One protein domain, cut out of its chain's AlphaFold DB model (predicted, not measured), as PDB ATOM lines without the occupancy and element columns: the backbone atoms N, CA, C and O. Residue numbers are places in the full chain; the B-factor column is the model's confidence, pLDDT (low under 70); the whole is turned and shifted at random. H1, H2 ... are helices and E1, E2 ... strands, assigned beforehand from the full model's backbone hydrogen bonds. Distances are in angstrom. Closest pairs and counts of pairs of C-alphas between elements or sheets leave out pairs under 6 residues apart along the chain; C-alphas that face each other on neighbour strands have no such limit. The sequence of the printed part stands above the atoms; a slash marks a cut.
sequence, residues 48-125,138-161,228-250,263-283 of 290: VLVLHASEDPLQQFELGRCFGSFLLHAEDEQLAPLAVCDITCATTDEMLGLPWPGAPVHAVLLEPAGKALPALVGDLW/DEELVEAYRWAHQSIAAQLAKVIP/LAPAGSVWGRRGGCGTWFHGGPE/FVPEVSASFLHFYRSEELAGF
ATOM      1  N   VAL A  48     288.540 239.486 211.749       95.56
ATOM      2  CA  VAL A  48     287.842 239.764 210.488       95.56
ATOM      3  C   VAL A  48     287.976 238.553 209.578       95.56
ATOM      4  O   VAL A  48     289.078 238.202 209.170       95.56
ATOM      5  N   LEU A  49     286.862 237.895 209.270       96.62
ATOM      6  CA  LEU A  49     286.801 236.838 208.269       96.62
ATOM      7  C   LEU A  49     286.507 237.472 206.907       96.62
ATOM      8  O   LEU A  49     285.393 237.929 206.649       96.62
ATOM      9  N   VAL A  50     287.518 237.504 206.046       95.56
ATOM     10  CA  VAL A  50     287.435 238.045 204.691       95.56
ATOM     11  C   VAL A  50     287.115 236.912 203.721       95.56
ATOM     12  O   VAL A  50     287.924 236.001 203.551       95.56
ATOM     13  N   LEU A  51     285.941 236.960 203.093       96.06
ATOM     14  CA  LEU A  51     285.511 236.050 202.035       96.06
ATOM     15  C   LEU A  51     286.080 236.518 200.692       96.06
ATOM     16  O   LEU A  51     285.885 237.666 200.294       96.06
ATOM     17  N   HIS A  52     286.767 235.630 199.985       94.44
ATOM     18  CA  HIS A  52     287.385 235.925 198.700       94.44
ATOM     19  C   HIS A  52     286.380 235.742 197.558       94.44
ATOM     20  O   HIS A  52     286.000 234.624 197.203       94.44
ATOM     21  N   ALA A  53     285.972 236.857 196.959       92.44
ATOM     22  CA  ALA A  53     285.191 236.903 195.733       92.44
ATOM     23  C   ALA A  53     286.105 236.608 194.533       92.44
ATOM     24  O   ALA A  53     286.633 237.521 193.899       92.44
ATOM     25  N   SER A  54     286.318 235.315 194.274       90.88
ATOM     26  CA  SER A  54     287.163 234.820 193.182       90.88
ATOM     27  C   SER A  54     286.712 235.337 191.812       90.88
ATOM     28  O   SER A  54     285.513 235.455 191.540       90.88
ATOM     29  N   GLU A  55     287.671 235.573 190.916       90.31
ATOM     30  CA  GLU A  55     287.399 235.837 189.497       90.31
ATOM     31  C   GLU A  55     286.815 234.623 188.762       90.31
ATOM     32  O   GLU A  55     286.223 234.782 187.692       90.31
ATOM     33  N   ASP A  56     286.937 233.423 189.334       91.44
ATOM     34  CA  ASP A  56     286.267 232.220 188.849       91.44
ATOM     35  C   ASP A  56     284.787 232.227 189.289       91.44
ATOM     36  O   ASP A  56     284.499 232.052 190.483       91.44
ATOM     37  N   PRO A  57     283.825 232.379 188.352       89.50
ATOM     38  CA  PRO A  57     282.404 232.441 188.682       89.50
ATOM     39  C   PRO A  57     281.883 231.174 189.366       89.50
ATOM     40  O   PRO A  57     280.945 231.256 190.161       89.50
ATOM     41  N   LEU A  58     282.469 230.004 189.080       89.75
ATOM     42  CA  LEU A  58     282.057 228.751 189.709       89.75
ATOM     43  C   LEU A  58     282.459 228.737 191.182       89.75
ATOM     44  O   LEU A  58     281.608 228.487 192.035       89.75
ATOM     45  N   GLN A  59     283.706 229.092 191.501       91.50
ATOM     46  CA  GLN A  59     284.166 229.199 192.892       91.50
ATOM     47  C   GLN A  59     283.401 230.271 193.669       91.50
ATOM     48  O   GLN A  59     283.021 230.053 194.820       91.50
ATOM     49  N   GLN A  60     283.150 231.422 193.042       92.19
ATOM     50  CA  GLN A  60     282.354 232.502 193.621       92.19
ATOM     51  C   GLN A  60     280.932 232.023 193.945       92.19
ATOM     52  O   GLN A  60     280.426 232.250 195.048       92.19
ATOM     53  N   PHE A  61     280.295 231.322 193.004       91.25
ATOM     54  CA  PHE A  61     278.968 230.753 193.191       91.25
ATOM     55  C   PHE A  61     278.945 229.684 194.292       91.25
ATOM     56  O   PHE A  61     278.061 229.703 195.151       91.25
ATOM     57  N   GLU A  62     279.915 228.769 194.305       93.19
ATOM     58  CA  GLU A  62     280.014 227.719 195.318       93.19
ATOM     59  C   GLU A  62     280.235 228.285 196.715       93.19
ATOM     60  O   GLU A  62     279.514 227.895 197.635       93.19
ATOM     61  N   LEU A  63     281.161 229.234 196.875       95.50
ATOM     62  CA  LEU A  63     281.376 229.931 198.138       95.50
ATOM     63  C   LEU A  63     280.088 230.611 198.605       95.50
ATOM     64  O   LEU A  63     279.662 230.423 199.744       95.50
ATOM     65  N   GLY A  64     279.438 231.359 197.715       95.81
ATOM     66  CA  GLY A  64     278.235 232.119 198.035       95.81
ATOM     67  C   GLY A  64     277.079 231.226 198.471       95.81
ATOM     68  O   GLY A  64     276.394 231.499 199.460       95.81
ATOM     69  N   ARG A  65     276.914 230.101 197.776       95.19
ATOM     70  CA  ARG A  65     275.937 229.061 198.089       95.19
ATOM     71  C   ARG A  65     276.242 228.357 199.412       95.19
ATOM     72  O   ARG A  65     275.354 228.255 200.256       95.19
ATOM     73  N   CYS A  66     277.463 227.859 199.601       96.62
ATOM     74  CA  CYS A  66     277.827 227.063 200.776       96.62
ATOM     75  C   CYS A  66     277.872 227.922 202.039       96.62
ATOM     76  O   CYS A  66     277.271 227.565 203.049       96.62
ATOM     77  N   PHE A  67     278.545 229.072 201.977       97.50
ATOM     78  CA  PHE A  67     278.699 229.961 203.125       97.50
ATOM     79  C   PHE A  67     277.409 230.728 203.435       97.50
ATOM     80  O   PHE A  67     277.070 230.900 204.601       97.50
ATOM     81  N   GLY A  68     276.635 231.119 202.416       96.81
ATOM     82  CA  GLY A  68     275.308 231.702 202.620       96.81
ATOM     83  C   GLY A  68     274.364 230.739 203.340       96.81
ATOM     84  O   GLY A  68     273.766 231.101 204.352       96.81
ATOM     85  N   SER A  69     274.306 229.483 202.885       96.88
ATOM     86  CA  SER A  69     273.549 228.435 203.573       96.88
ATOM     87  C   SER A  69     274.077 228.179 204.987       96.88
ATOM     88  O   SER A  69     273.282 228.051 205.914       96.88
ATOM     89  N   PHE A  70     275.401 228.165 205.184       98.00
ATOM     90  CA  PHE A  70     276.014 228.016 206.505       98.00
ATOM     91  C   PHE A  70     275.532 229.098 207.477       98.00
ATOM     92  O   PHE A  70     275.034 228.772 208.547       98.00
ATOM     93  N   LEU A  71     275.592 230.377 207.091       97.38
ATOM     94  CA  LEU A  71     275.169 231.493 207.948       97.38
ATOM     95  C   LEU A  71     273.695 231.423 208.375       97.38
ATOM     96  O   LEU A  71     273.352 231.905 209.456       97.38
ATOM     97  N   LEU A  72     272.834 230.851 207.534       96.31
ATOM     98  CA  LEU A  72     271.389 230.805 207.764       96.31
ATOM     99  C   LEU A  72     270.931 229.518 208.456       96.31
ATOM    100  O   LEU A  72     270.011 229.562 209.272       96.31
ATOM    101  N   HIS A  73     271.566 228.388 208.144       97.12
ATOM    102  CA  HIS A  73     271.032 227.060 208.453       97.12
ATOM    103  C   HIS A  73     271.985 226.153 209.231       97.12
ATOM    104  O   HIS A  73     271.563 225.068 209.621       97.12
ATOM    105  N   ALA A  74     273.237 226.553 209.470       97.88
ATOM    106  CA  ALA A  74     274.129 225.742 210.288       97.88
ATOM    107  C   ALA A  74     273.661 225.683 211.753       97.88
ATOM    108  O   ALA A  74     272.988 226.590 212.270       97.88
ATOM    109  N   GLU A  75     274.046 224.596 212.417       98.31
ATOM    110  CA  GLU A  75     273.721 224.328 213.816       98.31
ATOM    111  C   GLU A  75     274.367 225.365 214.747       98.31
ATOM    112  O   GLU A  75     275.362 226.020 214.411       98.31
ATOM    113  N   ASP A  76     273.830 225.502 215.959       98.62
ATOM    114  CA  ASP A  76     274.302 226.505 216.918       98.62
ATOM    115  C   ASP A  76     275.788 226.323 217.269       98.62
ATOM    116  O   ASP A  76     276.551 227.291 217.303       98.62
ATOM    117  N   GLU A  77     276.231 225.079 217.464       98.31
ATOM    118  CA  GLU A  77     277.630 224.718 217.707       98.31
ATOM    119  C   GLU A  77     278.555 225.160 216.564       98.31
ATOM    120  O   GLU A  77     279.700 225.546 216.812       98.31
ATOM    121  N   GLN A  78     278.070 225.091 215.321       98.44
ATOM    122  CA  GLN A  78     278.833 225.407 214.115       98.44
ATOM    123  C   GLN A  78     278.941 226.920 213.898       98.44
ATOM    124  O   GLN A  78     279.996 227.405 213.487       98.44
ATOM    125  N   LEU A  79     277.877 227.674 214.203       98.44
ATOM    126  CA  LEU A  79     277.844 229.130 214.044       98.44
ATOM    127  C   LEU A  79     278.485 229.894 215.200       98.44
ATOM    128  O   LEU A  79     279.037 230.971 214.977       98.44
ATOM    129  N   ALA A  80     278.430 229.370 216.427       98.44
ATOM    130  CA  ALA A  80     278.911 230.072 217.616       98.44
ATOM    131  C   ALA A  80     280.349 230.636 217.504       98.44
ATOM    132  O   ALA A  80     280.568 231.755 217.978       98.44
ATOM    133  N   PRO A  81     281.332 229.960 216.866       98.12
ATOM    134  CA  PRO A  81     282.664 230.529 216.649       98.12
ATOM    135  C   PRO A  81     282.673 231.834 215.841       98.12
ATOM    136  O   PRO A  81     283.500 232.695 216.114       98.12
ATOM    137  N   LEU A  82     281.737 232.045 214.908       98.12
ATOM    138  CA  LEU A  82     281.656 233.290 214.130       98.12
ATOM    139  C   LEU A  82     281.171 234.493 214.956       98.12
ATOM    140  O   LEU A  82     281.237 235.633 214.493       98.12
ATOM    141  N   ALA A  83     280.708 234.289 216.192       97.56
ATOM    142  CA  ALA A  83     280.298 235.385 217.069       97.56
ATOM    143  C   ALA A  83     281.454 236.345 217.410       97.56
ATOM    144  O   ALA A  83     281.215 237.529 217.645       97.56
ATOM    145  N   VAL A  84     282.699 235.854 217.397       97.44
ATOM    146  CA  VAL A  84     283.913 236.658 217.639       97.44
ATOM    147  C   VAL A  84     284.517 237.253 216.362       97.44
ATOM    148  O   VAL A  84     285.545 237.929 216.421       97.44
ATOM    149  N   CYS A  85     283.881 237.010 215.216       97.44
ATOM    150  CA  CYS A  85     284.299 237.524 213.924       97.44
ATOM    151  C   CYS A  85     283.335 238.608 213.431       97.44
ATOM    152  O   CYS A  85     282.117 238.530 213.641       97.44
ATOM    153  N   ASP A  86     283.882 239.584 212.725       96.06
ATOM    154  CA  ASP A  86     283.163 240.346 211.713       96.06
ATOM    155  C   ASP A  86     283.445 239.714 210.339       96.06
ATOM    156  O   ASP A  86     284.481 239.075 210.151       96.06
ATOM    157  N   ILE A  87     282.500 239.812 209.401       96.31
ATOM    158  CA  ILE A  87     282.589 239.165 208.086       96.31
ATOM    159  C   ILE A  87     282.525 240.248 207.015       96.31
ATOM    160  O   ILE A  87     281.650 241.114 207.047       96.31
ATOM    161  N   THR A  88     283.446 240.190 206.062       94.94
ATOM    162  CA  THR A  88     283.475 241.069 204.890       94.94
ATOM    163  C   THR A  88     283.877 240.260 203.669       94.94
ATOM    164  O   THR A  88     284.407 239.162 203.804       94.94
ATOM    165  N   CYS A  89     283.636 240.790 202.482       94.19
ATOM    166  CA  CYS A  89     284.067 240.200 201.225       94.19
ATOM    167  C   CYS A  89     285.112 241.105 200.574       94.19
ATOM    168  O   CYS A  89     285.098 242.316 200.799       94.19
ATOM    169  N   ALA A  90     286.002 240.509 199.790       92.31
ATOM    170  CA  ALA A  90     287.028 241.207 199.028       92.31
ATOM    171  C   ALA A  90     287.314 240.465 197.715       92.31
ATOM    172  O   ALA A  90     287.287 239.234 197.663       92.31
ATOM    173  N   THR A  91     287.568 241.222 196.658       91.19
ATOM    174  CA  THR A  91     287.983 240.749 195.330       91.19
ATOM    175  C   THR A  91     289.426 240.245 195.341       91.19
ATOM    176  O   THR A  91     290.185 240.543 196.262       91.19
ATOM    177  N   THR A  92     289.837 239.499 194.312       90.25
ATOM    178  CA  THR A  92     291.224 239.018 194.186       90.25
ATOM    179  C   THR A  92     292.247 240.155 194.287       90.25
ATOM    180  O   THR A  92     293.207 240.027 195.044       90.25
ATOM    181  N   ASP A  93     292.004 241.291 193.627       89.69
ATOM    182  CA  ASP A  93     292.881 242.469 193.679       89.69
ATOM    183  C   ASP A  93     293.009 243.057 195.091       89.69
ATOM    184  O   ASP A  93     294.105 243.395 195.534       89.69
ATOM    185  N   GLU A  94     291.905 243.142 195.835       88.88
ATOM    186  CA  GLU A  94     291.918 243.611 197.227       88.88
ATOM    187  C   GLU A  94     292.671 242.638 198.146       88.88
ATOM    188  O   GLU A  94     293.322 243.061 199.104       88.88
ATOM    189  N   MET A  95     292.638 241.338 197.833       88.50
ATOM    190  CA  MET A  95     293.370 240.314 198.581       88.50
ATOM    191  C   MET A  95     294.884 240.345 198.327       88.50
ATOM    192  O   MET A  95     295.629 239.914 199.206       88.50
ATOM    193  N   LEU A  96     295.365 240.880 197.194       86.50
ATOM    194  CA  LEU A  96     296.808 241.000 196.902       86.50
ATOM    195  C   LEU A  96     297.552 241.896 197.905       86.50
ATOM    196  O   LEU A  96     298.761 241.753 198.080       86.50
ATOM    197  N   GLY A  97     296.839 242.805 198.580       82.94
ATOM    198  CA  GLY A  97     297.391 243.637 199.653       82.94
ATOM    199  C   GLY A  97     297.533 242.920 201.001       82.94
ATOM    200  O   GLY A  97     298.113 243.479 201.931       82.94
ATOM    201  N   LEU A  98     297.003 241.703 201.131       83.62
ATOM    202  CA  LEU A  98     297.039 240.910 202.357       83.62
ATOM    203  C   LEU A  98     298.101 239.799 202.257       83.62
ATOM    204  O   LEU A  98     298.473 239.400 201.154       83.62
ATOM    205  N   PRO A  99     298.575 239.238 203.389       79.75
ATOM    206  CA  PRO A  99     299.398 238.030 203.393       79.75
ATOM    207  C   PRO A  99     298.546 236.825 202.958       79.75
ATOM    208  O   PRO A  99     298.049 236.048 203.773       79.75
ATOM    209  N   TRP A 100     298.308 236.721 201.651       78.56
ATOM    210  CA  TRP A 100     297.422 235.746 201.033       78.56
ATOM    211  C   TRP A 100     298.212 234.506 200.588       78.56
ATOM    212  O   TRP A 100     299.157 234.637 199.808       78.56
ATOM    213  N   PRO A 101     297.836 233.290 201.027       77.75
ATOM    214  CA  PRO A 101     298.579 232.075 200.690       77.75
ATOM    215  C   PRO A 101     298.351 231.556 199.255       77.75
ATOM    216  O   PRO A 101     298.878 230.502 198.908       77.75
ATOM    217  N   GLY A 102     297.604 232.278 198.413       79.38
ATOM    218  CA  GLY A 102     297.275 231.869 197.043       79.38
ATOM    219  C   GLY A 102     295.983 231.050 196.949       79.38
ATOM    220  O   GLY A 102     295.327 230.770 197.945       79.38
ATOM    221  N   ALA A 103     295.576 230.687 195.733       75.56
ATOM    222  CA  ALA A 103     294.445 229.783 195.512       75.56
ATOM    223  C   ALA A 103     294.819 228.322 195.874       75.56
ATOM    224  O   ALA A 103     295.988 227.959 195.720       75.56
ATOM    225  N   PRO A 104     293.870 227.462 196.309       83.06
ATOM    226  CA  PRO A 104     292.420 227.664 196.394       83.06
ATOM    227  C   PRO A 104     291.968 228.050 197.813       83.06
ATOM    228  O   PRO A 104     291.551 227.204 198.608       83.06
ATOM    229  N   VAL A 105     292.057 229.336 198.150       90.00
ATOM    230  CA  VAL A 105     291.569 229.880 199.422       90.00
ATOM    231  C   VAL A 105     290.289 230.668 199.149       90.00
ATOM    232  O   VAL A 105     290.234 231.535 198.275       90.00
ATOM    233  N   HIS A 106     289.247 230.346 199.907       94.94
ATOM    234  CA  HIS A 106     287.932 230.977 199.845       94.94
ATOM    235  C   HIS A 106     287.731 232.031 200.930       94.94
ATOM    236  O   HIS A 106     286.896 232.918 200.778       94.94
ATOM    237  N   ALA A 107     288.470 231.945 202.038       95.62
ATOM    238  CA  ALA A 107     288.434 232.960 203.078       95.62
ATOM    239  C   ALA A 107     289.739 233.023 203.869       95.62
ATOM    240  O   ALA A 107     290.392 232.001 204.093       95.62
ATOM    241  N   VAL A 108     290.067 234.218 204.355       95.31
ATOM    242  CA  VAL A 108     291.176 234.473 205.278       95.31
ATOM    243  C   VAL A 108     290.658 235.108 206.556       95.31
ATOM    244  O   VAL A 108     289.826 236.009 206.534       95.31
ATOM    245  N   LEU A 109     291.166 234.630 207.684       95.94
ATOM    246  CA  LEU A 109     290.929 235.195 209.000       95.94
ATOM    247  C   LEU A 109     292.067 236.160 209.330       95.94
ATOM    248  O   LEU A 109     293.225 235.752 209.412       95.94
ATOM    249  N   LEU A 110     291.730 237.429 209.521       94.25
ATOM    250  CA  LEU A 110     292.640 238.468 209.981       94.25
ATOM    251  C   LEU A 110     292.497 238.621 211.497       94.25
ATOM    252  O   LEU A 110     291.432 238.978 212.011       94.25
ATOM    253  N   GLU A 111     293.578 238.346 212.218       93.12
ATOM    254  CA  GLU A 111     293.685 238.648 213.641       93.12
ATOM    255  C   GLU A 111     293.877 240.168 213.841       93.12
ATOM    256  O   GLU A 111     294.507 240.822 213.007       93.12
ATOM    257  N   PRO A 112     293.455 240.751 214.978       89.06
ATOM    258  CA  PRO A 112     293.682 242.167 215.289       89.06
ATOM    259  C   PRO A 112     295.151 242.607 215.275       89.06
ATOM    260  O   PRO A 112     295.433 243.794 215.159       89.06
ATOM    261  N   ALA A 113     296.090 241.667 215.408       87.44
ATOM    262  CA  ALA A 113     297.525 241.922 215.292       87.44
ATOM    263  C   ALA A 113     298.025 241.980 213.829       87.44
ATOM    264  O   ALA A 113     299.226 242.102 213.605       87.44
ATOM    265  N   GLY A 114     297.132 241.860 212.839       86.25
ATOM    266  CA  GLY A 114     297.452 241.892 211.407       86.25
ATOM    267  C   GLY A 114     297.877 240.545 210.817       86.25
ATOM    268  O   GLY A 114     298.167 240.459 209.626       86.25
ATOM    269  N   LYS A 115     297.907 239.476 211.620       90.94
ATOM    270  CA  LYS A 115     298.216 238.129 211.137       90.94
ATOM    271  C   LYS A 115     297.055 237.587 210.303       90.94
ATOM    272  O   LYS A 115     295.916 237.586 210.761       90.94
ATOM    273  N   ALA A 116     297.367 237.095 209.109       92.44
ATOM    274  CA  ALA A 116     296.415 236.459 208.209       92.44
ATOM    275  C   ALA A 116     296.558 234.934 208.256       92.44
ATOM    276  O   ALA A 116     297.667 234.403 208.183       92.44
ATOM    277  N   LEU A 117     295.433 234.231 208.374       94.44
ATOM    278  CA  LEU A 117     295.362 232.772 208.374       94.44
ATOM    279  C   LEU A 117     294.382 232.288 207.296       94.44
ATOM    280  O   LEU A 117     293.259 232.794 207.249       94.44
ATOM    281  N   PRO A 118     294.737 231.294 206.461       95.62
ATOM    282  CA  PRO A 118     293.781 230.674 205.548       95.62
ATOM    283  C   PRO A 118     292.682 229.974 206.352       95.62
ATOM    284  O   PRO A 118     292.955 229.026 207.083       95.62
ATOM    285  N   ALA A 119     291.448 230.458 206.232       96.44
ATOM    286  CA  ALA A 119     290.323 230.013 207.048       96.44
ATOM    287  C   ALA A 119     289.448 228.983 206.340       96.44
ATOM    288  O   ALA A 119     288.966 228.057 206.984       96.44
ATOM    289  N   LEU A 120     289.250 229.151 205.029       96.38
ATOM    290  CA  LEU A 120     288.511 228.225 204.176       96.38
ATOM    291  C   LEU A 120     289.356 227.918 202.942       96.38
ATOM    292  O   LEU A 120     289.696 228.832 202.192       96.38
ATOM    293  N   VAL A 121     289.702 226.651 202.750       95.19
ATOM    294  CA  VAL A 121     290.584 226.156 201.691       95.19
ATOM    295  C   VAL A 121     290.015 224.906 201.031       95.19
ATOM    296  O   VAL A 121     289.381 224.076 201.687       95.19
ATOM    297  N   GLY A 122     290.299 224.756 199.739       93.62
ATOM    298  CA  GLY A 122     289.863 223.607 198.944       93.62
ATOM    299  C   GLY A 122     288.349 223.543 198.736       93.62
ATOM    300  O   GLY A 122     287.639 224.523 198.933       93.62
ATOM    301  N   ASP A 123     287.856 222.373 198.332       93.25
ATOM    302  CA  ASP A 123     286.466 222.195 197.907       93.25
ATOM    303  C   ASP A 123     285.475 222.392 199.080       93.25
ATOM    304  O   ASP A 123     285.506 221.668 200.081       93.25
ATOM    305  N   LEU A 124     284.553 223.354 198.942       93.62
ATOM    306  CA  LEU A 124     283.452 223.585 199.896       93.62
ATOM    307  C   LEU A 124     282.209 222.741 199.603       93.62
ATOM    308  O   LEU A 124     281.313 222.642 200.443       93.62
ATOM    309  N   TRP A 125     282.163 222.118 198.428       92.81
ATOM    310  CA  TRP A 125     281.089 221.234 198.001       92.81
ATOM    311  C   TRP A 125     281.615 219.806 197.825       92.81
ATOM    312  O   TRP A 125     282.706 219.619 197.277       92.81
ATOM    313  N   ASP A 138     266.184 216.121 196.694       85.81
ATOM    314  CA  ASP A 138     266.121 217.037 197.834       85.81
ATOM    315  C   ASP A 138     266.884 216.498 199.052       85.81
ATOM    316  O   ASP A 138     267.630 217.245 199.684       85.81
ATOM    317  N   GLU A 139     266.763 215.202 199.349       88.81
ATOM    318  CA  GLU A 139     267.510 214.540 200.424       88.81
ATOM    319  C   GLU A 139     269.024 214.566 200.156       88.81
ATOM    320  O   GLU A 139     269.811 214.845 201.062       88.81
ATOM    321  N   GLU A 140     269.442 214.326 198.909       88.94
ATOM    322  CA  GLU A 140     270.851 214.434 198.509       88.94
ATOM    323  C   GLU A 140     271.375 215.863 198.650       88.94
ATOM    324  O   GLU A 140     272.486 216.073 199.141       88.94
ATOM    325  N   LEU A 141     270.568 216.853 198.264       88.94
ATOM    326  CA  LEU A 141     270.944 218.253 198.389       88.94
ATOM    327  C   LEU A 141     271.100 218.657 199.860       88.94
ATOM    328  O   LEU A 141     272.094 219.290 200.213       88.94
ATOM    329  N   VAL A 142     270.160 218.269 200.726       91.25
ATOM    330  CA  VAL A 142     270.233 218.525 202.175       91.25
ATOM    331  C   VAL A 142     271.491 217.896 202.780       91.25
ATOM    332  O   VAL A 142     272.187 218.552 203.557       91.25
ATOM    333  N   GLU A 143     271.829 216.664 202.399       91.81
ATOM    334  CA  GLU A 143     273.048 216.003 202.874       91.81
ATOM    335  C   GLU A 143     274.319 216.702 202.364       91.81
ATOM    336  O   GLU A 143     275.280 216.865 203.117       91.81
ATOM    337  N   ALA A 144     274.315 217.190 201.120       92.81
ATOM    338  CA  ALA A 144     275.423 217.972 200.576       92.81
ATOM    339  C   ALA A 144     275.660 219.268 201.371       92.81
ATOM    340  O   ALA A 144     276.805 219.594 201.688       92.81
ATOM    341  N   TYR A 145     274.592 219.980 201.745       94.81
ATOM    342  CA  TYR A 145     274.700 221.171 202.591       94.81
ATOM    343  C   TYR A 145     275.166 220.843 204.003       94.81
ATOM    344  O   TYR A 145     276.031 221.539 204.524       94.81
ATOM    345  N   ARG A 146     274.663 219.760 204.603       95.12
ATOM    346  CA  ARG A 146     275.142 219.293 205.908       95.12
ATOM    347  C   ARG A 146     276.644 219.012 205.876       95.12
ATOM    348  O   ARG A 146     277.362 219.450 206.775       95.12
ATOM    349  N   TRP A 147     277.126 218.334 204.833       95.31
ATOM    350  CA  TRP A 147     278.557 218.110 204.628       95.31
ATOM    351  C   TRP A 147     279.319 219.431 204.493       95.31
ATOM    352  O   TRP A 147     280.331 219.628 205.167       95.31
ATOM    353  N   ALA A 148     278.816 220.366 203.678       96.06
ATOM    354  CA  ALA A 148     279.442 221.672 203.486       96.06
ATOM    355  C   ALA A 148     279.527 222.451 204.807       96.06
ATOM    356  O   ALA A 148     280.577 223.001 205.136       96.06
ATOM    357  N   HIS A 149     278.462 222.439 205.616       97.38
ATOM    358  CA  HIS A 149     278.442 223.083 206.930       97.38
ATOM    359  C   HIS A 149     279.455 222.461 207.888       97.38
ATOM    360  O   HIS A 149     280.179 223.185 208.569       97.38
ATOM    361  N   GLN A 150     279.551 221.130 207.920       97.00
ATOM    362  CA  GLN A 150     280.549 220.424 208.728       97.00
ATOM    363  C   GLN A 150     281.978 220.745 208.276       97.00
ATOM    364  O   GLN A 150     282.832 220.997 209.124       97.00
ATOM    365  N   SER A 151     282.232 220.779 206.964       96.81
ATOM    366  CA  SER A 151     283.535 221.144 206.396       96.81
ATOM    367  C   SER A 151     283.925 222.573 206.783       96.81
ATOM    368  O   SER A 151     284.993 222.781 207.358       96.81
ATOM    369  N   ILE A 152     283.033 223.547 206.567       97.88
ATOM    370  CA  ILE A 152     283.249 224.953 206.943       97.88
ATOM    371  C   ILE A 152     283.510 225.070 208.450       97.88
ATOM    372  O   ILE A 152     284.516 225.653 208.851       97.88
ATOM    373  N   ALA A 153     282.664 224.472 209.294       98.06
ATOM    374  CA  ALA A 153     282.828 224.517 210.746       98.06
ATOM    375  C   ALA A 153     284.157 223.897 211.204       98.06
ATOM    376  O   ALA A 153     284.849 224.473 212.044       98.06
ATOM    377  N   ALA A 154     284.548 222.753 210.635       97.62
ATOM    378  CA  ALA A 154     285.805 222.085 210.961       97.62
ATOM    379  C   ALA A 154     287.029 222.910 210.540       97.62
ATOM    380  O   ALA A 154     288.039 222.900 211.240       97.62
ATOM    381  N   GLN A 155     286.958 223.622 209.415       97.94
ATOM    382  CA  GLN A 155     288.029 224.513 208.972       97.94
ATOM    383  C   GLN A 155     288.120 225.766 209.852       97.94
ATOM    384  O   GLN A 155     289.198 226.076 210.360       97.94
ATOM    385  N   LEU A 156     286.988 226.411 210.151       97.81
ATOM    386  CA  LEU A 156     286.934 227.558 211.061       97.81
ATOM    387  C   LEU A 156     287.428 227.206 212.469       97.81
ATOM    388  O   LEU A 156     288.146 227.996 213.076       97.81
ATOM    389  N   ALA A 157     287.114 226.013 212.978       96.50
ATOM    390  CA  ALA A 157     287.577 225.552 214.288       96.50
ATOM    391  C   ALA A 157     289.108 225.392 214.388       96.50
ATOM    392  O   ALA A 157     289.637 225.400 215.497       96.50
ATOM    393  N   LYS A 158     289.823 225.260 213.261       96.94
ATOM    394  CA  LYS A 158     291.298 225.198 213.234       96.94
ATOM    395  C   LYS A 158     291.950 226.572 213.360       96.94
ATOM    396  O   LYS A 158     293.082 226.656 213.825       96.94
ATOM    397  N   VAL A 159     291.269 227.627 212.913       96.75
ATOM    398  CA  VAL A 159     291.837 228.984 212.835       96.75
ATOM    399  C   VAL A 159     291.261 229.942 213.866       96.75
ATOM    400  O   VAL A 159     291.960 230.845 214.314       96.75
ATOM    401  N   ILE A 160     290.006 229.751 214.276       96.94
ATOM    402  CA  ILE A 160     289.388 230.524 215.347       96.94
ATOM    403  C   ILE A 160     289.773 229.863 216.677       96.94
ATOM    404  O   ILE A 160     289.363 228.725 216.923       96.94
ATOM    405  N   PRO A 161     290.491 230.561 217.576       95.44
ATOM    406  CA  PRO A 161     290.950 229.987 218.826       95.44
ATOM    407  C   PRO A 161     289.808 229.381 219.629       95.44
ATOM    408  O   PRO A 161     288.751 229.999 219.799       95.44
ATOM    409  N   LEU A 228     271.103 241.196 206.933       92.50
ATOM    410  CA  LEU A 228     272.059 242.006 206.179       92.50
ATOM    411  C   LEU A 228     273.227 241.143 205.708       92.50
ATOM    412  O   LEU A 228     273.919 240.538 206.520       92.50
ATOM    413  N   ALA A 229     273.467 241.107 204.399       93.25
ATOM    414  CA  ALA A 229     274.609 240.387 203.850       93.25
ATOM    415  C   ALA A 229     275.937 241.020 204.323       93.25
ATOM    416  O   ALA A 229     275.988 242.237 204.535       93.25
ATOM    417  N   PRO A 230     277.021 240.233 204.473       93.38
ATOM    418  CA  PRO A 230     278.354 240.773 204.713       93.38
ATOM    419  C   PRO A 230     278.729 241.863 203.704       93.38
ATOM    420  O   PRO A 230     278.362 241.785 202.528       93.38
ATOM    421  N   ALA A 231     279.488 242.867 204.149       90.62
ATOM    422  CA  ALA A 231     279.947 243.944 203.272       90.62
ATOM    423  C   ALA A 231     280.660 243.372 202.032       90.62
ATOM    424  O   ALA A 231     281.404 242.401 202.145       90.62
ATOM    425  N   GLY A 232     280.395 243.934 200.850       89.94
ATOM    426  CA  GLY A 232     280.885 243.397 199.570       89.94
ATOM    427  C   GLY A 232     280.049 242.245 198.986       89.94
ATOM    428  O   GLY A 232     280.424 241.672 197.964       89.94
ATOM    429  N   SER A 233     278.904 241.912 199.590       92.88
ATOM    430  CA  SER A 233     277.955 240.922 199.066       92.88
ATOM    431  C   SER A 233     276.497 241.368 199.208       92.88
ATOM    432  O   SER A 233     276.193 242.367 199.860       92.88
ATOM    433  N   VAL A 234     275.588 240.611 198.595       93.00
ATOM    434  CA  VAL A 234     274.134 240.746 198.727       93.00
ATOM    435  C   VAL A 234     273.497 239.375 198.927       93.00
ATOM    436  O   VAL A 234     273.985 238.366 198.416       93.00
ATOM    437  N   TRP A 235     272.376 239.331 199.643       94.94
ATOM    438  CA  TRP A 235     271.552 238.131 199.704       94.94
ATOM    439  C   TRP A 235     270.835 237.926 198.369       94.94
ATOM    440  O   TRP A 235     270.051 238.769 197.934       94.94
ATOM    441  N   GLY A 236     271.103 236.799 197.723       92.38
ATOM    442  CA  GLY A 236     270.327 236.271 196.614       92.38
ATOM    443  C   GLY A 236     269.377 235.186 197.101       92.38
ATOM    444  O   GLY A 236     269.662 234.480 198.070       92.38
ATOM    445  N   ARG A 237     268.251 235.025 196.411       92.00
ATOM    446  CA  ARG A 237     267.328 233.920 196.635       92.00
ATOM    447  C   ARG A 237     266.903 233.286 195.315       92.00
ATOM    448  O   ARG A 237     266.668 233.980 194.330       92.00
ATOM    449  N   ARG A 238     266.864 231.957 195.297       88.50
ATOM    450  CA  ARG A 238     266.430 231.115 194.182       88.50
ATOM    451  C   ARG A 238     265.011 230.626 194.421       88.50
ATOM    452  O   ARG A 238     264.647 230.274 195.542       88.50
ATOM    453  N   GLY A 239     264.240 230.542 193.347       84.19
ATOM    454  CA  GLY A 239     262.912 229.939 193.357       84.19
ATOM    455  C   GLY A 239     262.433 229.685 191.939       84.19
ATOM    456  O   GLY A 239     262.463 230.590 191.105       84.19
ATOM    457  N   GLY A 240     262.008 228.450 191.661       82.06
ATOM    458  CA  GLY A 240     261.596 228.043 190.320       82.06
ATOM    459  C   GLY A 240     262.680 228.332 189.277       82.06
ATOM    460  O   GLY A 240     263.827 227.921 189.433       82.06
ATOM    461  N   CYS A 241     262.310 229.065 188.228       78.50
ATOM    462  CA  CYS A 241     263.187 229.472 187.125       78.50
ATOM    463  C   CYS A 241     264.036 230.724 187.397       78.50
ATOM    464  O   CYS A 241     264.748 231.173 186.503       78.50
ATOM    465  N   GLY A 242     263.912 231.340 188.575       83.56
ATOM    466  CA  GLY A 242     264.395 232.694 188.823       83.56
ATOM    467  C   GLY A 242     265.397 232.814 189.965       83.56
ATOM    468  O   GLY A 242     265.514 231.959 190.846       83.56
ATOM    469  N   THR A 243     266.111 233.935 189.949       85.81
ATOM    470  CA  THR A 243     266.952 234.415 191.046       85.81
ATOM    471  C   THR A 243     266.648 235.888 191.276       85.81
ATOM    472  O   THR A 243     266.592 236.656 190.319       85.81
ATOM    473  N   TRP A 244     266.466 236.285 192.531       87.31
ATOM    474  CA  TRP A 244     266.272 237.680 192.918       87.31
ATOM    475  C   TRP A 244     267.256 238.070 194.016       87.31
ATOM    476  O   TRP A 244     267.656 237.236 194.828       87.31
ATOM    477  N   PHE A 245     267.649 239.341 194.042       89.44
ATOM    478  CA  PHE A 245     268.619 239.872 194.999       89.44
ATOM    479  C   PHE A 245     267.950 240.888 195.921       89.44
ATOM    480  O   PHE A 245     267.198 241.755 195.474       89.44
ATOM    481  N   HIS A 246     268.216 240.784 197.219       87.12
ATOM    482  CA  HIS A 246     267.667 241.682 198.227       87.12
ATOM    483  C   HIS A 246     268.165 243.114 197.990       87.12
ATOM    484  O   HIS A 246     269.363 243.375 198.024       87.12
ATOM    485  N   GLY A 247     267.243 244.052 197.761       79.81
ATOM    486  CA  GLY A 247     267.566 245.469 197.553       79.81
ATOM    487  C   GLY A 247     268.171 245.812 196.184       79.81
ATOM    488  O   GLY A 247     268.493 246.976 195.956       79.81
ATOM    489  N   GLY A 248     268.311 244.840 195.276       70.06
ATOM    490  CA  GLY A 248     268.733 245.090 193.898       70.06
ATOM    491  C   GLY A 248     267.557 245.470 192.987       70.06
ATOM    492  O   GLY A 248     266.411 245.137 193.299       70.06
ATOM    493  N   PRO A 249     267.806 246.149 191.852       63.09
ATOM    494  CA  PRO A 249     266.840 246.247 190.773       63.09
ATOM    495  C   PRO A 249     266.391 244.844 190.390       63.09
ATOM    496  O   PRO A 249     267.201 243.924 190.255       63.09
ATOM    497  N   GLU A 250     265.085 244.690 190.230       62.03
ATOM    498  CA  GLU A 250     264.499 243.496 189.646       62.03
ATOM    499  C   GLU A 250     265.149 243.306 188.273       62.03
ATOM    500  O   GLU A 250     264.944 244.129 187.377       62.03
ATOM    501  N   PHE A 263     261.025 222.918 192.518       81.94
ATOM    502  CA  PHE A 263     261.093 223.012 193.982       81.94
ATOM    503  C   PHE A 263     262.555 223.234 194.394       81.94
ATOM    504  O   PHE A 263     263.421 222.421 194.076       81.94
ATOM    505  N   VAL A 264     262.828 224.341 195.088       86.00
ATOM    506  CA  VAL A 264     264.148 224.660 195.651       86.00
ATOM    507  C   VAL A 264     264.042 224.508 197.169       86.00
ATOM    508  O   VAL A 264     263.320 225.295 197.788       86.00
ATOM    509  N   PRO A 265     264.719 223.522 197.785       86.69
ATOM    510  CA  PRO A 265     264.716 223.363 199.235       86.69
ATOM    511  C   PRO A 265     265.175 224.641 199.938       86.69
ATOM    512  O   PRO A 265     266.116 225.294 199.480       86.69
ATOM    513  N   GLU A 266     264.555 224.971 201.071       90.19
ATOM    514  CA  GLU A 266     264.808 226.219 201.805       90.19
ATOM    515  C   GLU A 266     266.298 226.438 202.110       90.19
ATOM    516  O   GLU A 266     266.817 227.521 201.845       90.19
ATOM    517  N   VAL A 267     267.007 225.377 202.519       90.00
ATOM    518  CA  VAL A 267     268.455 225.382 202.819       90.00
ATOM    519  C   VAL A 267     269.339 225.856 201.656       90.00
ATOM    520  O   VAL A 267     270.481 226.271 201.859       90.00
ATOM    521  N   SER A 268     268.809 225.772 200.436       87.62
ATOM    522  CA  SER A 268     269.473 226.131 199.182       87.62
ATOM    523  C   SER A 268     268.891 227.374 198.516       87.62
ATOM    524  O   SER A 268     269.445 227.862 197.529       87.62
ATOM    525  N   ALA A 269     267.763 227.871 199.031       91.19
ATOM    526  CA  ALA A 269     267.053 228.985 198.434       91.19
ATOM    527  C   ALA A 269     267.868 230.267 198.581       91.19
ATOM    528  O   ALA A 269     268.010 230.992 197.607       91.19
ATOM    529  N   SER A 270     268.433 230.528 199.758       92.75
ATOM    530  CA  SER A 270     269.196 231.746 200.036       92.75
ATOM    531  C   SER A 270     270.702 231.523 199.881       92.75
ATOM    532  O   SER A 270     271.247 230.520 200.340       92.75
ATOM    533  N   PHE A 271     271.392 232.466 199.246       93.75
ATOM    534  CA  PHE A 271     272.836 232.410 199.006       93.75
ATOM    535  C   PHE A 271     273.448 233.814 199.000       93.75
ATOM    536  O   PHE A 271     272.748 234.801 198.784       93.75
ATOM    537  N   LEU A 272     274.757 233.914 199.217       93.94
ATOM    538  CA  LEU A 272     275.480 235.173 199.049       93.94
ATOM    539  C   LEU A 272     275.895 235.349 197.589       93.94
ATOM    540  O   LEU A 272     276.436 234.434 196.974       93.94
ATOM    541  N   HIS A 273     275.673 236.536 197.044       92.00
ATOM    542  CA  HIS A 273     276.231 236.956 195.767       92.00
ATOM    543  C   HIS A 273     277.253 238.057 196.015       92.00
ATOM    544  O   HIS A 273     276.947 239.063 196.654       92.00
ATOM    545  N   PHE A 274     278.477 237.839 195.553       89.56
ATOM    546  CA  PHE A 274     279.566 238.797 195.695       89.56
ATOM    547  C   PHE A 274     279.578 239.700 194.472       89.56
ATOM    548  O   PHE A 274     279.496 239.195 193.358       89.56
ATOM    549  N   TYR A 275     279.679 241.007 194.663       77.69
ATOM    550  CA  TYR A 275     279.742 241.920 193.530       77.69
ATOM    551  C   TYR A 275     281.161 242.012 192.987       77.69
ATOM    552  O   TYR A 275     282.112 242.131 193.761       77.69
ATOM    553  N   ARG A 276     281.295 242.081 191.660       67.44
ATOM    554  CA  ARG A 276     282.465 242.724 191.054       67.44
ATOM    555  C   ARG A 276     282.263 244.237 191.071       67.44
ATOM    556  O   ARG A 276     281.138 244.725 190.933       67.44
ATOM    557  N   SER A 277     283.348 244.991 191.216       59.38
ATOM    558  CA  SER A 277     283.348 246.461 191.280       59.38
ATOM    559  C   SER A 277     282.558 247.112 190.133       59.38
ATOM    560  O   SER A 277     281.927 248.152 190.315       59.38
ATOM    561  N   GLU A 278     282.565 246.473 188.961       63.88
ATOM    562  CA  GLU A 278     281.881 246.916 187.742       63.88
ATOM    563  C   GLU A 278     280.366 246.648 187.767       63.88
ATOM    564  O   GLU A 278     279.580 247.483 187.320       63.88
ATOM    565  N   GLU A 279     279.932 245.528 188.349       65.94
ATOM    566  CA  GLU A 279     278.517 245.135 188.433       65.94
ATOM    567  C   GLU A 279     277.755 246.012 189.431       65.94
ATOM    568  O   GLU A 279     276.609 246.402 189.199       65.94
ATOM    569  N   LEU A 280     278.419 246.395 190.524       58.09
ATOM    570  CA  LEU A 280     277.861 247.234 191.587       58.09
ATOM    571  C   LEU A 280     277.350 248.588 191.056       58.09
ATOM    572  O   LEU A 280     276.341 249.107 191.539       58.09
ATOM    573  N   ALA A 281     277.997 249.130 190.017       59.16
ATOM    574  CA  ALA A 281     277.584 250.369 189.359       59.16
ATOM    575  C   ALA A 281     276.298 250.217 188.524       59.16
ATOM    576  O   ALA A 281     275.554 251.185 188.384       59.16
ATOM    577  N   GLY A 282     276.017 249.020 187.999       60.03
ATOM    578  CA  GLY A 282     274.780 248.718 187.271       60.03
ATOM    579  C   GLY A 282     273.595 248.395 188.189       60.03
ATOM    580  O   GLY A 282     272.452 248.683 187.839       60.03
ATOM    581  N   PHE A 283     273.857 247.834 189.376       55.53
ATOM    582  CA  PHE A 283     272.817 247.478 190.349       55.53
ATOM    583  C   PHE A 283     272.325 248.668 191.176       55.53
ATOM    584  O   PHE A 283     271.139 248.752 191.482       55.53
TER     585      PHE A 283
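This is residues 48 to 125, 138 to 161, 228 to 250 and 263 to 283 of the 290 residues of an uncharacterized protein of Planctomycetaceae bacterium (UniProt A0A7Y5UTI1). A strongly twisted sheet, E2 E1 E3 E4, has two helices over one face, H1 and the long H4, which cross about at right angles, and short H3 over the other face. A smaller sheet, E6 E5 E7, stands beside H1, its edge strand E7 next to that helix. The printed part has 146 residues with six named helices and seven named strands, in the order E1 H1 H2 E2 H3 E3 E4 H4 E5 E6 H5 E7 H6; the larger sheet is mixed, the smaller all antiparallel, and the class is mixed, helices and strands. The whole is compact, with a radius of gyration of the C-alphas of 14.9 A and spans of 45 by 37 by 24 A.

The larger sheet runs E2, residues 85 to 91, E1, residues 48 to 53, E3, residues 105 to 110, and E4, residues 116 to 121. E2 and E1 are parallel, with N 51 and O 88 2.8 A apart; E1 and E3 are antiparallel, with N 50 and O 108 at 2.8 A; the hairpin E3 and E4 has N 109 and O 117 at 2.8 A. H1, residues 57 to 73, is over E1 at a height over the sheet of 9.9 A. E1, H1 with H2, residues 76 to 84, and E2 form a strand-helix-strand unit, two parallel neighbours with helices between, with a right-handed crossover. H4, residues 138 to 159, is on the same face, over E4; it touches H1 about perpendicular, at 88 degrees, closest at the C-alphas of Phe 70 and His 149, 5.5 A. H3, residues 92 to 95, is on the opposite face. H1 is at the level of the smaller sheet of E6, residues 242 to 245, E5, residues 233 to 239, and E7, residues 270 to 274; the C-alphas of Gly 64 and Leu 272 are closest, 4.2 A. N 236 and O 271 are 2.8 A apart, and N 244 and O 237 2.9 A. H5, residues 266 to 269, only grazes this sheet; H6, residues 277 to 283, touches no helix. Each O i to N i+4 pair is within hydrogen-bond range in H1, but 16 of 18 in H4, 1 of 5 in H2 and 1 of 3 in H6, where O i to N i+3 gives 3 of 6 and 1 of 4 for H2 and H6.

E1 begins at C-alpha 48 (287.842, 239.764, 210.488). H4 is 32.1 A long, H1 23.4 A, E5 19.5 A and E2 19.2 A. H6 ends at C-alpha 283 (272.817, 247.478, 190.349).

The C-alphas of Ala 113 and Phe 263, 46.2 A apart, are the farthest. Cuts leave C-alpha gaps of 15.5 A from 125 to 138, 25.7 A from 161 to 228 and 21.2 A from 250 to 263. Of the links printed whole, none is long. pLDDT is under 70 at residues 249 to 250 and 276 to 283.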